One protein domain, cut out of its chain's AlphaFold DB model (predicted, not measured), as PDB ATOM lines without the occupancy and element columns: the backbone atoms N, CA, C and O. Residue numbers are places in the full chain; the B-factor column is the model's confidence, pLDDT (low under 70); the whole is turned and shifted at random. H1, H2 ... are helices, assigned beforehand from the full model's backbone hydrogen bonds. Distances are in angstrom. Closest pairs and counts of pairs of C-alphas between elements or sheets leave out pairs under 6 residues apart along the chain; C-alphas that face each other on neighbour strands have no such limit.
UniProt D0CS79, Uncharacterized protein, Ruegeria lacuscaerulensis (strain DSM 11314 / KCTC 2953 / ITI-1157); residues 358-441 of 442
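What this domain is: This is residues 358 to 441 of the 442 residues of an uncharacterized protein of Ruegeria lacuscaerulensis (strain DSM 11314 / KCTC 2953 / ITI-1157) (UniProt D0CS79). H4 runs through the middle of an elongated, all-helix body, with H1, H3 and H5 packed round it, long axes roughly in line. The short H2 sits at one end, beside the first part of H3, residues 391 to 398; H2, H3, H4 and H5 fold back and forth in three successive helical hairpins, and H1 lies alongside H4. The printed part has 84 residues with five named helices, in the order H1, H2, H3, H4, H5, and no named strand. It is compact, with a radius of gyration of the C-alphas of 12.1 A, and its C-alphas span 39 by 22 by 21 A.

How they stand to each other: H1, residues 363 to 372, touches H4, residues 410 to 422, most closely at the C-alphas of Gly 371 and Thr 414, 4.4 A apart; they run the same way at a shallow tilt of 25 degrees. H1 only just touches H5, residues 426 to 439, with 3 pairs of C-alphas within 8 A; H5 does so with residues 433 to 437 alone, the closest C-alphas are those of Ile 368 and Ala 433, 6.9 A apart, and the two run opposite ways at a shallow tilt of 8 degrees. H1, H4 and H5 form a bundle, three helices side by side. H2, residues 380 to 387, and H3, residues 391 to 406, are a helical hairpin at a shallow tilt of 29 degrees; H3 touches H2 with residues 391 to 398 alone, and the closest C-alphas are those of Val 382 and Ala 394, 5.6 A apart. H3 and H4 are a hairpin too, at a shallow tilt of 32 degrees, only just short of steep; the C-alphas of Gly 405 and Leu 413, their closest, are 4.1 A apart. H4 is the hub, touching three other helices. H4 and H5 form a further hairpin, at a shallow tilt of 33 degrees, only just short of steep; H4 with residues 417 to 421 alone touches H5 with residues 426 to 429 alone, and the closest C-alphas are those of Thr 417 and Ala 429, 5.7 A apart. H2 and H5 are apart. In H1, H2, H3, H4 and H5 every O i to N i+4 pair is within hydrogen-bond range.

Where its parts are: H1 begins at C-alpha 363, (94.658, 42.425, 9.472), and has 10 residues. H2, residues 380 to 387, follows. H3, residues 391 to 406, is the longest helix, 22.4 A from first to last C-alpha. H4, residues 410 to 422, measures 18.2 A and begins at C-alpha 410, (99.612, 48.070, 11.544). H5, residues 426 to 439, measures 19.7 A and ends at C-alpha 439, (85.852, 54.073, 3.551).

The domain as a whole: The C-alphas of Gln 388 and Gly 441, the two farthest apart, are 39.5 A apart. The printed part has no cut. The links H2 to H3, H3 to H4 and H4 to H5 are tight, H1 to H2 is short, and there is no long link. The mean pLDDT of the printed part is 95.1, and no printed residue is under 70.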
ATOM      1  N   ALA A 358      83.738  40.482  18.398       94.06
ATOM      2  CA  ALA A 358      83.393  40.047  17.057       94.06
ATOM      3  C   ALA A 358      84.617  39.504  16.320       94.06
ATOM      4  O   ALA A 358      85.765  39.838  16.603       94.06
ATOM      5  N   ARG A 359      84.367  38.655  15.322       93.88
ATOM      6  CA  ARG A 359      85.438  38.162  14.461       93.88
ATOM      7  C   ARG A 359      85.962  39.310  13.602       93.88
ATOM      8  O   ARG A 359      85.216  39.863  12.796       93.88
ATOM      9  N   SER A 360      87.250  39.592  13.733       93.94
ATOM     10  CA  SER A 360      87.943  40.553  12.884       93.94
ATOM     11  C   SER A 360      87.895  40.144  11.396       93.94
ATOM     12  O   SER A 360      88.160  38.978  11.069       93.94
ATOM     13  N   PRO A 361      87.517  41.061  10.483       93.81
ATOM     14  CA  PRO A 361      87.431  40.790   9.049       93.81
ATOM     15  C   PRO A 361      88.758  40.943   8.287       93.81
ATOM     16  O   PRO A 361      88.822  40.537   7.127       93.81
ATOM     17  N   SER A 362      89.801  41.544   8.874       94.06
ATOM     18  CA  SER A 362      91.056  41.846   8.169       94.06
ATOM     19  C   SER A 362      92.231  42.104   9.128       94.06
ATOM     20  O   SER A 362      91.999  42.464  10.279       94.06
ATOM     21  N   PRO A 363      93.496  42.042   8.658       95.25
ATOM     22  CA  PRO A 363      94.658  42.425   9.472       95.25
ATOM     23  C   PRO A 363      94.594  43.865  10.001       95.25
ATOM     24  O   PRO A 363      95.093  44.170  11.080       95.25
ATOM     25  N   LEU A 364      93.954  44.763   9.246       95.06
ATOM     26  CA  LEU A 364      93.713  46.137   9.680       95.06
ATOM     27  C   LEU A 364      92.768  46.183  10.888       95.06
ATOM     28  O   LEU A 364      93.011  46.916  11.844       95.06
ATOM     29  N   ALA A 365      91.708  45.374  10.859       96.31
ATOM     30  CA  ALA A 365      90.782  45.227  11.970       96.31
ATOM     31  C   ALA A 365      91.410  44.501  13.176       96.31
ATOM     32  O   ALA A 365      91.079  44.843  14.312       96.31
ATOM     33  N   ASP A 366      92.357  43.581  12.957       96.44
ATOM     34  CA  ASP A 366      93.144  42.959  14.035       96.44
ATOM     35  C   ASP A 366      93.962  44.017  14.786       96.44
ATOM     36  O   ASP A 366      93.845  44.134  16.003       96.44
ATOM     37  N   ALA A 367      94.696  44.867  14.061       96.81
ATOM     38  CA  ALA A 367      95.486  45.955  14.641       96.81
ATOM     39  C   ALA A 367      94.632  46.963  15.431       96.81
ATOM     40  O   ALA A 367      94.997  47.406  16.521       96.81
ATOM     41  N   ILE A 368      93.449  47.305  14.907       97.00
ATOM     42  CA  ILE A 368      92.476  48.122  15.644       97.00
ATOM     43  C   ILE A 368      92.073  47.393  16.930       97.00
ATOM     44  O   ILE A 368      92.154  47.974  18.007       97.00
ATOM     45  N   THR A 369      91.695  46.117  16.843       97.50
ATOM     46  CA  THR A 369      91.276  45.312  18.003       97.50
ATOM     47  C   THR A 369      92.354  45.268  19.086       97.50
ATOM     48  O   THR A 369      92.050  45.498  20.257       97.50
ATOM     49  N   GLU A 370      93.615  45.064  18.706       96.75
ATOM     50  CA  GLU A 370      94.761  45.085  19.621       96.75
ATOM     51  C   GLU A 370      94.908  46.436  20.338       96.75
ATOM     52  O   GLU A 370      95.147  46.468  21.546       96.75
ATOM     53  N   GLY A 371      94.681  47.556  19.643       96.31
ATOM     54  CA  GLY A 371      94.700  48.896  20.242       96.31
ATOM     55  C   GLY A 371      93.525  49.172  21.194       96.31
ATOM     56  O   GLY A 371      93.611  50.038  22.070       96.31
ATOM     57  N   PHE A 372      92.424  48.426  21.058       96.44
ATOM     58  CA  PHE A 372      91.261  48.503  21.946       96.44
ATOM     59  C   PHE A 372      91.384  47.626  23.203       96.44
ATOM     60  O   PHE A 372      90.602  47.790  24.147       96.44
ATOM     61  N   VAL A 373      92.410  46.778  23.307       93.44
ATOM     62  CA  VAL A 373      92.694  46.044  24.547       93.44
ATOM     63  C   VAL A 373      92.984  47.038  25.680       93.44
ATOM     64  O   VAL A 373      93.756  47.979  25.522       93.44
ATOM     65  N   TRP A 374      92.371  46.844  26.852       82.81
ATOM     66  CA  TRP A 374      92.525  47.750  28.005       82.81
ATOM     67  C   TRP A 374      93.994  48.001  28.391       82.81
ATOM     68  O   TRP A 374      94.393  49.121  28.710       82.81
ATOM     69  N   SER A 375      94.815  46.952  28.329       83.38
ATOM     70  CA  SER A 375      96.248  46.987  28.623       83.38
ATOM     71  C   SER A 375      97.124  47.157  27.379       83.38
ATOM     72  O   SER A 375      98.300  46.797  27.433       83.38
ATOM     73  N   ALA A 376      96.577  47.647  26.262       88.06
ATOM     74  CA  ALA A 376      97.364  47.881  25.058       88.06
ATOM     75  C   ALA A 376      98.558  48.807  25.380       88.06
ATOM     76  O   ALA A 376      98.378  49.840  26.047       88.06
ATOM     77  N   PRO A 377      99.786  48.429  24.983       84.75
ATOM     78  CA  PRO A 377     100.969  49.213  25.288       84.75
ATOM     79  C   PRO A 377     100.960  50.516  24.487       84.75
ATOM     80  O   PRO A 377     100.751  50.526  23.276       84.75
ATOM     81  N   VAL A 378     101.229  51.621  25.179       92.12
ATOM     82  CA  VAL A 378     101.565  52.902  24.551       92.12
ATOM     83  C   VAL A 378     103.059  52.865  24.202       92.12
ATOM     84  O   VAL A 378     103.841  52.384  25.031       92.12
ATOM     85  N   PRO A 379     103.490  53.337  23.016       94.12
ATOM     86  CA  PRO A 379     104.908  53.383  22.668       94.12
ATOM     87  C   PRO A 379     105.737  54.117  23.731       94.12
ATOM     88  O   PRO A 379     105.279  55.151  24.223       94.12
ATOM     89  N   PRO A 380     106.957  53.652  24.065       94.75
ATOM     90  CA  PRO A 380     107.775  54.258  25.119       94.75
ATOM     91  C   PRO A 380     107.997  55.764  24.944       94.75
ATOM     92  O   PRO A 380     107.885  56.511  25.914       94.75
ATOM     93  N   ASP A 381     108.231  56.218  23.711       94.19
ATOM     94  CA  ASP A 381     108.449  57.637  23.410       94.19
ATOM     95  C   ASP A 381     107.199  58.476  23.696       94.19
ATOM     96  O   ASP A 381     107.281  59.566  24.257       94.19
ATOM     97  N   VAL A 382     106.018  57.940  23.380       95.69
ATOM     98  CA  VAL A 382     104.739  58.607  23.638       95.69
ATOM     99  C   VAL A 382     104.393  58.568  25.126       95.69
ATOM    100  O   VAL A 382     103.936  59.565  25.677       95.69
ATOM    101  N   GLN A 383     104.677  57.457  25.811       96.12
ATOM    102  CA  GLN A 383     104.526  57.362  27.263       96.12
ATOM    103  C   GLN A 383     105.410  58.393  27.976       96.12
ATOM    104  O   GLN A 383     104.937  59.072  28.882       96.12
ATOM    105  N   ALA A 384     106.648  58.594  27.514       96.50
ATOM    106  CA  ALA A 384     107.542  59.611  28.059       96.50
ATOM    107  C   ALA A 384     106.983  61.038  27.903       96.50
ATOM    108  O   ALA A 384     107.141  61.852  28.813       96.50
ATOM    109  N   LEU A 385     106.298  61.348  26.792       96.56
ATOM    110  CA  LEU A 385     105.598  62.630  26.624       96.56
ATOM    111  C   LEU A 385     104.474  62.796  27.654       96.56
ATOM    112  O   LEU A 385     104.353  63.853  28.277       96.56
ATOM    113  N   LEU A 386     103.671  61.750  27.865       95.19
ATOM    114  CA  LEU A 386     102.577  61.771  28.838       95.19
ATOM    115  C   LEU A 386     103.095  61.950  30.270       95.19
ATOM    116  O   LEU A 386     102.590  62.808  30.993       95.19
ATOM    117  N   ASP A 387     104.149  61.226  30.646       95.75
ATOM    118  CA  ASP A 387     104.785  61.326  31.966       95.75
ATOM    119  C   ASP A 387     105.362  62.734  32.226       95.75
ATOM    120  O   ASP A 387     105.442  63.191  33.367       95.75
ATOM    121  N   GLN A 388     105.724  63.455  31.159       94.81
ATOM    122  CA  GLN A 388     106.210  64.838  31.189       94.81
ATOM    123  C   GLN A 388     105.088  65.890  31.092       94.81
ATOM    124  O   GLN A 388     105.379  67.083  30.986       94.81
ATOM    125  N   ASN A 389     103.811  65.493  31.139       94.38
ATOM    126  CA  ASN A 389     102.649  66.371  30.936       94.38
ATOM    127  C   ASN A 389     102.667  67.121  29.585       94.38
ATOM    128  O   ASN A 389     102.247  68.278  29.506       94.38
ATOM    129  N   ARG A 390     103.159  66.477  28.519       95.94
ATOM    130  CA  ARG A 390     103.199  66.994  27.135       95.94
ATOM    131  C   ARG A 390     102.046  66.417  26.310       95.94
ATOM    132  O   ARG A 390     102.246  65.789  25.272       95.94
ATOM    133  N   LEU A 391     100.819  66.592  26.807       95.88
ATOM    134  CA  LEU A 391      99.618  65.958  26.250       95.88
ATOM    135  C   LEU A 391      99.374  66.332  24.782       95.88
ATOM    136  O   LEU A 391      99.145  65.444  23.964       95.88
ATOM    137  N   GLY A 392      99.436  67.622  24.437       95.75
ATOM    138  CA  GLY A 392      99.182  68.068  23.065       95.75
ATOM    139  C   GLY A 392     100.163  67.463  22.061       95.75
ATOM    140  O   GLY A 392      99.776  67.052  20.971       95.75
ATOM    141  N   GLU A 393     101.421  67.317  22.470       96.56
ATOM    142  CA  GLU A 393     102.452  66.669  21.668       96.56
ATOM    143  C   GLU A 393     102.205  65.168  21.499       96.56
ATOM    144  O   GLU A 393     102.281  64.656  20.383       96.56
ATOM    145  N   ALA A 394     101.841  64.470  22.579       97.56
ATOM    146  CA  ALA A 394     101.497  63.052  22.525       97.56
ATOM    147  C   ALA A 394     100.314  62.787  21.577       97.56
ATOM    148  O   ALA A 394     100.329  61.806  20.829       97.56
ATOM    149  N   ILE A 395      99.316  63.680  21.557       97.75
ATOM    150  CA  ILE A 395      98.185  63.601  20.626       97.75
ATOM    151  C   ILE A 395      98.665  63.788  19.180       97.75
ATOM    152  O   ILE A 395      98.364  62.945  18.337       97.75
ATOM    153  N   LEU A 396      99.449  64.832  18.886       98.00
ATOM    154  CA  LEU A 396      99.956  65.095  17.531       98.00
ATOM    155  C   LEU A 396     100.827  63.945  16.997       98.00
ATOM    156  O   LEU A 396     100.670  63.532  15.847       98.00
ATOM    157  N   VAL A 397     101.694  63.373  17.837       97.69
ATOM    158  CA  VAL A 397     102.491  62.185  17.486       97.69
ATOM    159  C   VAL A 397     101.583  60.981  17.219       97.69
ATOM    160  O   VAL A 397     101.763  60.278  16.226       97.69
ATOM    161  N   SER A 398     100.552  60.769  18.040       97.62
ATOM    162  CA  SER A 398      99.582  59.684  17.825       97.62
ATOM    163  C   SER A 398      98.821  59.833  16.509       97.62
ATOM    164  O   SER A 398      98.534  58.837  15.852       97.62
ATOM    165  N   MET A 399      98.526  61.062  16.082       98.06
ATOM    166  CA  MET A 399      97.900  61.325  14.785       98.06
ATOM    167  C   MET A 399      98.834  60.973  13.614       98.06
ATOM    168  O   MET A 399      98.379  60.403  12.622       98.06
ATOM    169  N   GLN A 400     100.140  61.244  13.733       97.44
ATOM    170  CA  GLN A 400     101.129  60.814  12.735       97.44
ATOM    171  C   GLN A 400     101.201  59.284  12.638       97.44
ATOM    172  O   GLN A 400     101.153  58.744  11.530       97.44
ATOM    173  N   LEU A 401     101.245  58.593  13.784       96.88
ATOM    174  CA  LEU A 401     101.212  57.129  13.857       96.88
ATOM    175  C   LEU A 401      99.919  56.570  13.243       96.88
ATOM    176  O   LEU A 401      99.965  55.651  12.428       96.88
ATOM    177  N   PHE A 402      98.764  57.174  13.539       97.38
ATOM    178  CA  PHE A 402      97.484  56.759  12.956       97.38
ATOM    179  C   PHE A 402      97.512  56.844  11.426       97.38
ATOM    180  O   PHE A 402      97.080  55.925  10.732       97.38
ATOM    181  N   ALA A 403      98.063  57.927  10.878       96.31
ATOM    182  CA  ALA A 403      98.166  58.120   9.437       96.31
ATOM    183  C   ALA A 403      99.192  57.194   8.759       96.31
ATOM    184  O   ALA A 403      99.052  56.885   7.573       96.31
ATOM    185  N   GLN A 404     100.241  56.768   9.464       95.12
ATOM    186  CA  GLN A 404     101.143  55.700   9.007       95.12
ATOM    187  C   GLN A 404     100.408  54.351   9.012       95.12
ATOM    188  O   GLN A 404     100.479  53.595   8.041       95.12
ATOM    189  N   GLY A 405      99.602  54.114  10.047       94.31
ATOM    190  CA  GLY A 405      98.708  52.971  10.176       94.31
ATOM    191  C   GLY A 405      97.687  52.841   9.055       94.31
ATOM    192  O   GLY A 405      97.580  51.783   8.437       94.31
ATOM    193  N   ALA A 406      97.017  53.939   8.707       92.81
ATOM    194  CA  ALA A 406      96.079  53.995   7.587       92.81
ATOM    195  C   ALA A 406      96.729  53.656   6.228       92.81
ATOM    196  O   ALA A 406      96.036  53.222   5.309       92.81
ATOM    197  N   ARG A 407      98.056  53.819   6.108       93.06
ATOM    198  CA  ARG A 407      98.865  53.478   4.924       93.06
ATOM    199  C   ARG A 407      99.531  52.098   5.004       93.06
ATOM    200  O   ARG A 407     100.297  51.745   4.111       93.06
ATOM    201  N   GLY A 408      99.230  51.316   6.041       93.31
ATOM    202  CA  GLY A 408      99.626  49.913   6.159       93.31
ATOM    203  C   GLY A 408     100.576  49.583   7.311       93.31
ATOM    204  O   GLY A 408     100.855  48.401   7.509       93.31
ATOM    205  N   ASN A 409     101.055  50.557   8.100       95.88
ATOM    206  CA  ASN A 409     101.844  50.236   9.296       95.88
ATOM    207  C   ASN A 409     100.943  49.856  10.485       95.88
ATOM    208  O   ASN A 409     100.623  50.668  11.349       95.88
ATOM    209  N   LEU A 410     100.540  48.590  10.535       96.12
ATOM    210  CA  LEU A 410      99.612  48.070  11.544       96.12
ATOM    211  C   LEU A 410     100.105  48.235  12.996       96.12
ATOM    212  O   LEU A 410      99.288  48.394  13.905       96.12
ATOM    213  N   VAL A 411     101.423  48.258  13.218       95.94
ATOM    214  CA  VAL A 411     102.005  48.500  14.549       95.94
ATOM    215  C   VAL A 411     101.713  49.931  15.001       95.94
ATOM    216  O   VAL A 411     101.232  50.141  16.115       95.94
ATOM    217  N   ASP A 412     101.914  50.906  14.112       96.50
ATOM    218  CA  ASP A 412     101.621  52.312  14.400       96.50
ATOM    219  C   ASP A 412     100.118  52.546  14.582       96.50
ATOM    220  O   ASP A 412      99.717  53.332  15.440       96.50
ATOM    221  N   LEU A 413      99.268  51.826  13.838       96.81
ATOM    222  CA  LEU A 413      97.814  51.900  14.010       96.81
ATOM    223  C   LEU A 413      97.373  51.430  15.401       96.81
ATOM    224  O   LEU A 413      96.546  52.077  16.050       96.81
ATOM    225  N   THR A 414      97.939  50.311  15.856       97.38
ATOM    226  CA  THR A 414      97.694  49.743  17.189       97.38
ATOM    227  C   THR A 414      98.121  50.738  18.265       97.38
ATOM    228  O   THR A 414      97.337  51.092  19.148       97.38
ATOM    229  N   ALA A 415      99.344  51.261  18.141       96.44
ATOM    230  CA  ALA A 415      99.926  52.246  19.043       96.44
ATOM    231  C   ALA A 415      99.119  53.553  19.116       96.44
ATOM    232  O   ALA A 415      98.863  54.068  20.209       96.44
ATOM    233  N   ALA A 416      98.700  54.086  17.968       97.25
ATOM    234  CA  ALA A 416      97.910  55.306  17.891       97.25
ATOM    235  C   ALA A 416      96.542  55.125  18.557       97.25
ATOM    236  O   ALA A 416      96.154  55.931  19.403       97.25
ATOM    237  N   THR A 417      95.843  54.035  18.228       97.44
ATOM    238  CA  THR A 417      94.543  53.682  18.817       97.44
ATOM    239  C   THR A 417      94.648  53.546  20.339       97.44
ATOM    240  O   THR A 417      93.872  54.166  21.068       97.44
ATOM    241  N   ALA A 418      95.645  52.802  20.829       97.19
ATOM    242  CA  ALA A 418      95.888  52.622  22.259       97.19
ATOM    243  C   ALA A 418      96.169  53.956  22.968       97.19
ATOM    244  O   ALA A 418      95.613  54.225  24.038       97.19
ATOM    245  N   THR A 419      96.991  54.817  22.361       97.00
ATOM    246  CA  THR A 419      97.338  56.116  22.947       97.00
ATOM    247  C   THR A 419      96.133  57.045  23.011       97.00
ATOM    248  O   THR A 419      95.859  57.591  24.078       97.00
ATOM    249  N   LEU A 420      95.384  57.200  21.915       96.94
ATOM    250  CA  LEU A 420      94.198  58.063  21.874       96.94
ATOM    251  C   LEU A 420      93.198  57.675  22.966       96.94
ATOM    252  O   LEU A 420      92.711  58.530  23.702       96.94
ATOM    253  N   ARG A 421      92.966  56.374  23.156       95.81
ATOM    254  CA  ARG A 421      92.124  55.877  24.248       95.81
ATOM    255  C   ARG A 421      92.707  56.180  25.625       95.81
ATOM    256  O   ARG A 421      91.980  56.643  26.501       95.81
ATOM    257  N   ARG A 422      94.015  55.972  25.818       95.19
ATOM    258  CA  ARG A 422      94.703  56.249  27.091       95.19
ATOM    259  C   ARG A 422      94.564  57.708  27.528       95.19
ATOM    260  O   ARG A 422      94.480  57.959  28.725       95.19
ATOM    261  N   VAL A 423      94.528  58.643  26.579       94.56
ATOM    262  CA  VAL A 423      94.384  60.082  26.852       94.56
ATOM    263  C   VAL A 423      92.929  60.570  26.873       94.56
ATOM    264  O   VAL A 423      92.691  61.772  26.918       94.56
ATOM    265  N   GLY A 424      91.948  59.659  26.853       94.00
ATOM    266  CA  GLY A 424      90.522  59.992  26.941       94.00
ATOM    267  C   GLY A 424      89.842  60.325  25.609       94.00
ATOM    268  O   GLY A 424      88.670  60.684  25.602       94.00
ATOM    269  N   LEU A 425      90.528  60.160  24.474       96.19
ATOM    270  CA  LEU A 425      89.993  60.385  23.123       96.19
ATOM    271  C   LEU A 425      89.400  59.099  22.518       96.19
ATOM    272  O   LEU A 425      89.597  58.799  21.339       96.19
ATOM    273  N   GLU A 426      88.678  58.313  23.323       95.62
ATOM    274  CA  GLU A 426      88.112  57.036  22.867       95.62
ATOM    275  C   GLU A 426      87.053  57.214  21.770       95.62
ATOM    276  O   GLU A 426      87.081  56.472  20.790       95.62
ATOM    277  N   ASP A 427      86.177  58.219  21.870       95.75
ATOM    278  CA  ASP A 427      85.207  58.529  20.807       95.75
ATOM    279  C   ASP A 427      85.914  58.839  19.475       95.75
ATOM    280  O   ASP A 427      85.557  58.294  18.427       95.75
ATOM    281  N   THR A 428      86.996  59.625  19.519       96.75
ATOM    282  CA  THR A 428      87.811  59.908  18.332       96.75
ATOM    283  C   THR A 428      88.446  58.637  17.772       96.75
ATOM    284  O   THR A 428      88.409  58.432  16.560       96.75
ATOM    285  N   ALA A 429      88.986  57.763  18.626       97.44
ATOM    286  CA  ALA A 429      89.576  56.496  18.201       97.44
ATOM    287  C   ALA A 429      88.541  55.575  17.528       97.44
ATOM    288  O   ALA A 429      88.811  55.039  16.452       97.44
ATOM    289  N   ARG A 430      87.338  55.438  18.110       97.94
ATOM    290  CA  ARG A 430      86.235  54.644  17.540       97.94
ATOM    291  C   ARG A 430      85.823  55.174  16.169       97.94
ATOM    292  O   ARG A 430      85.794  54.413  15.204       97.94
ATOM    293  N   ARG A 431      85.568  56.479  16.052       97.75
ATOM    294  CA  ARG A 431      85.172  57.112  14.782       97.75
ATOM    295  C   ARG A 431      86.253  57.009  13.721       97.75
ATOM    296  O   ARG A 431      85.946  56.669  12.583       97.75
ATOM    297  N   ALA A 432      87.508  57.265  14.081       97.56
ATOM    298  CA  ALA A 432      88.619  57.183  13.143       97.56
ATOM    299  C   ALA A 432      88.793  55.762  12.600       97.56
ATOM    300  O   ALA A 432      88.987  55.596  11.395       97.56
ATOM    301  N   ALA A 433      88.665  54.749  13.461       97.69
ATOM    302  CA  ALA A 433      88.715  53.341  13.083       97.69
ATOM    303  C   ALA A 433      87.514  52.922  12.213       97.69
ATOM    304  O   ALA A 433      87.702  52.260  11.193       97.69
ATOM    305  N   LEU A 434      86.292  53.350  12.559       97.88
ATOM    306  CA  LEU A 434      85.089  53.114  11.747       97.88
ATOM    307  C   LEU A 434      85.217  53.735  10.356       97.88
ATOM    308  O   LEU A 434      84.982  53.060   9.357       97.88
ATOM    309  N   GLN A 435      85.631  55.001  10.283       96.75
ATOM    310  CA  GLN A 435      85.861  55.696   9.019       96.75
ATOM    311  C   GLN A 435      86.933  54.989   8.191       96.75
ATOM    312  O   GLN A 435      86.732  54.777   7.001       96.75
ATOM    313  N   LEU A 436      88.038  54.571   8.812       95.62
ATOM    314  CA  LEU A 436      89.101  53.855   8.116       95.62
ATOM    315  C   LEU A 436      88.589  52.553   7.477       95.62
ATOM    316  O   LEU A 436      88.857  52.304   6.307       95.62
ATOM    317  N   LEU A 437      87.814  51.752   8.214       95.44
ATOM    318  CA  LEU A 437      87.287  50.476   7.718       95.44
ATOM    319  C   LEU A 437      86.192  50.664   6.660       95.44
ATOM    320  O   LEU A 437      86.254  50.053   5.595       95.44
ATOM    321  N   ILE A 438      85.211  51.531   6.922       94.94
ATOM    322  CA  ILE A 438      84.059  51.735   6.032       94.94
ATOM    323  C   ILE A 438      84.496  52.380   4.712       94.94
ATOM    324  O   ILE A 438      84.029  51.973   3.648       94.94
ATOM    325  N   LEU A 439      85.399  53.365   4.754       91.94
ATOM    326  CA  LEU A 439      85.852  54.073   3.551       91.94
ATOM    327  C   LEU A 439      86.833  53.247   2.704       91.94
ATOM    328  O   LEU A 439      86.977  53.526   1.519       91.94
ATOM    329  N   GLN A 440      87.466  52.215   3.272       86.75
ATOM    330  CA  GLN A 440      88.281  51.240   2.531       86.75
ATOM    331  C   GLN A 440      87.477  50.027   2.030       86.75
ATOM    332  O   GLN A 440      88.046  49.115   1.432       86.75
ATOM    333  N   GLY A 441      86.156  50.016   2.238       78.31
ATOM    334  CA  GLY A 441      85.259  48.996   1.693       78.31
ATOM    335  C   GLY A 441      85.156  47.708   2.514       78.31
ATOM    336  O   GLY A 441      84.731  46.691   1.965       78.31
TER     337      GLY A 441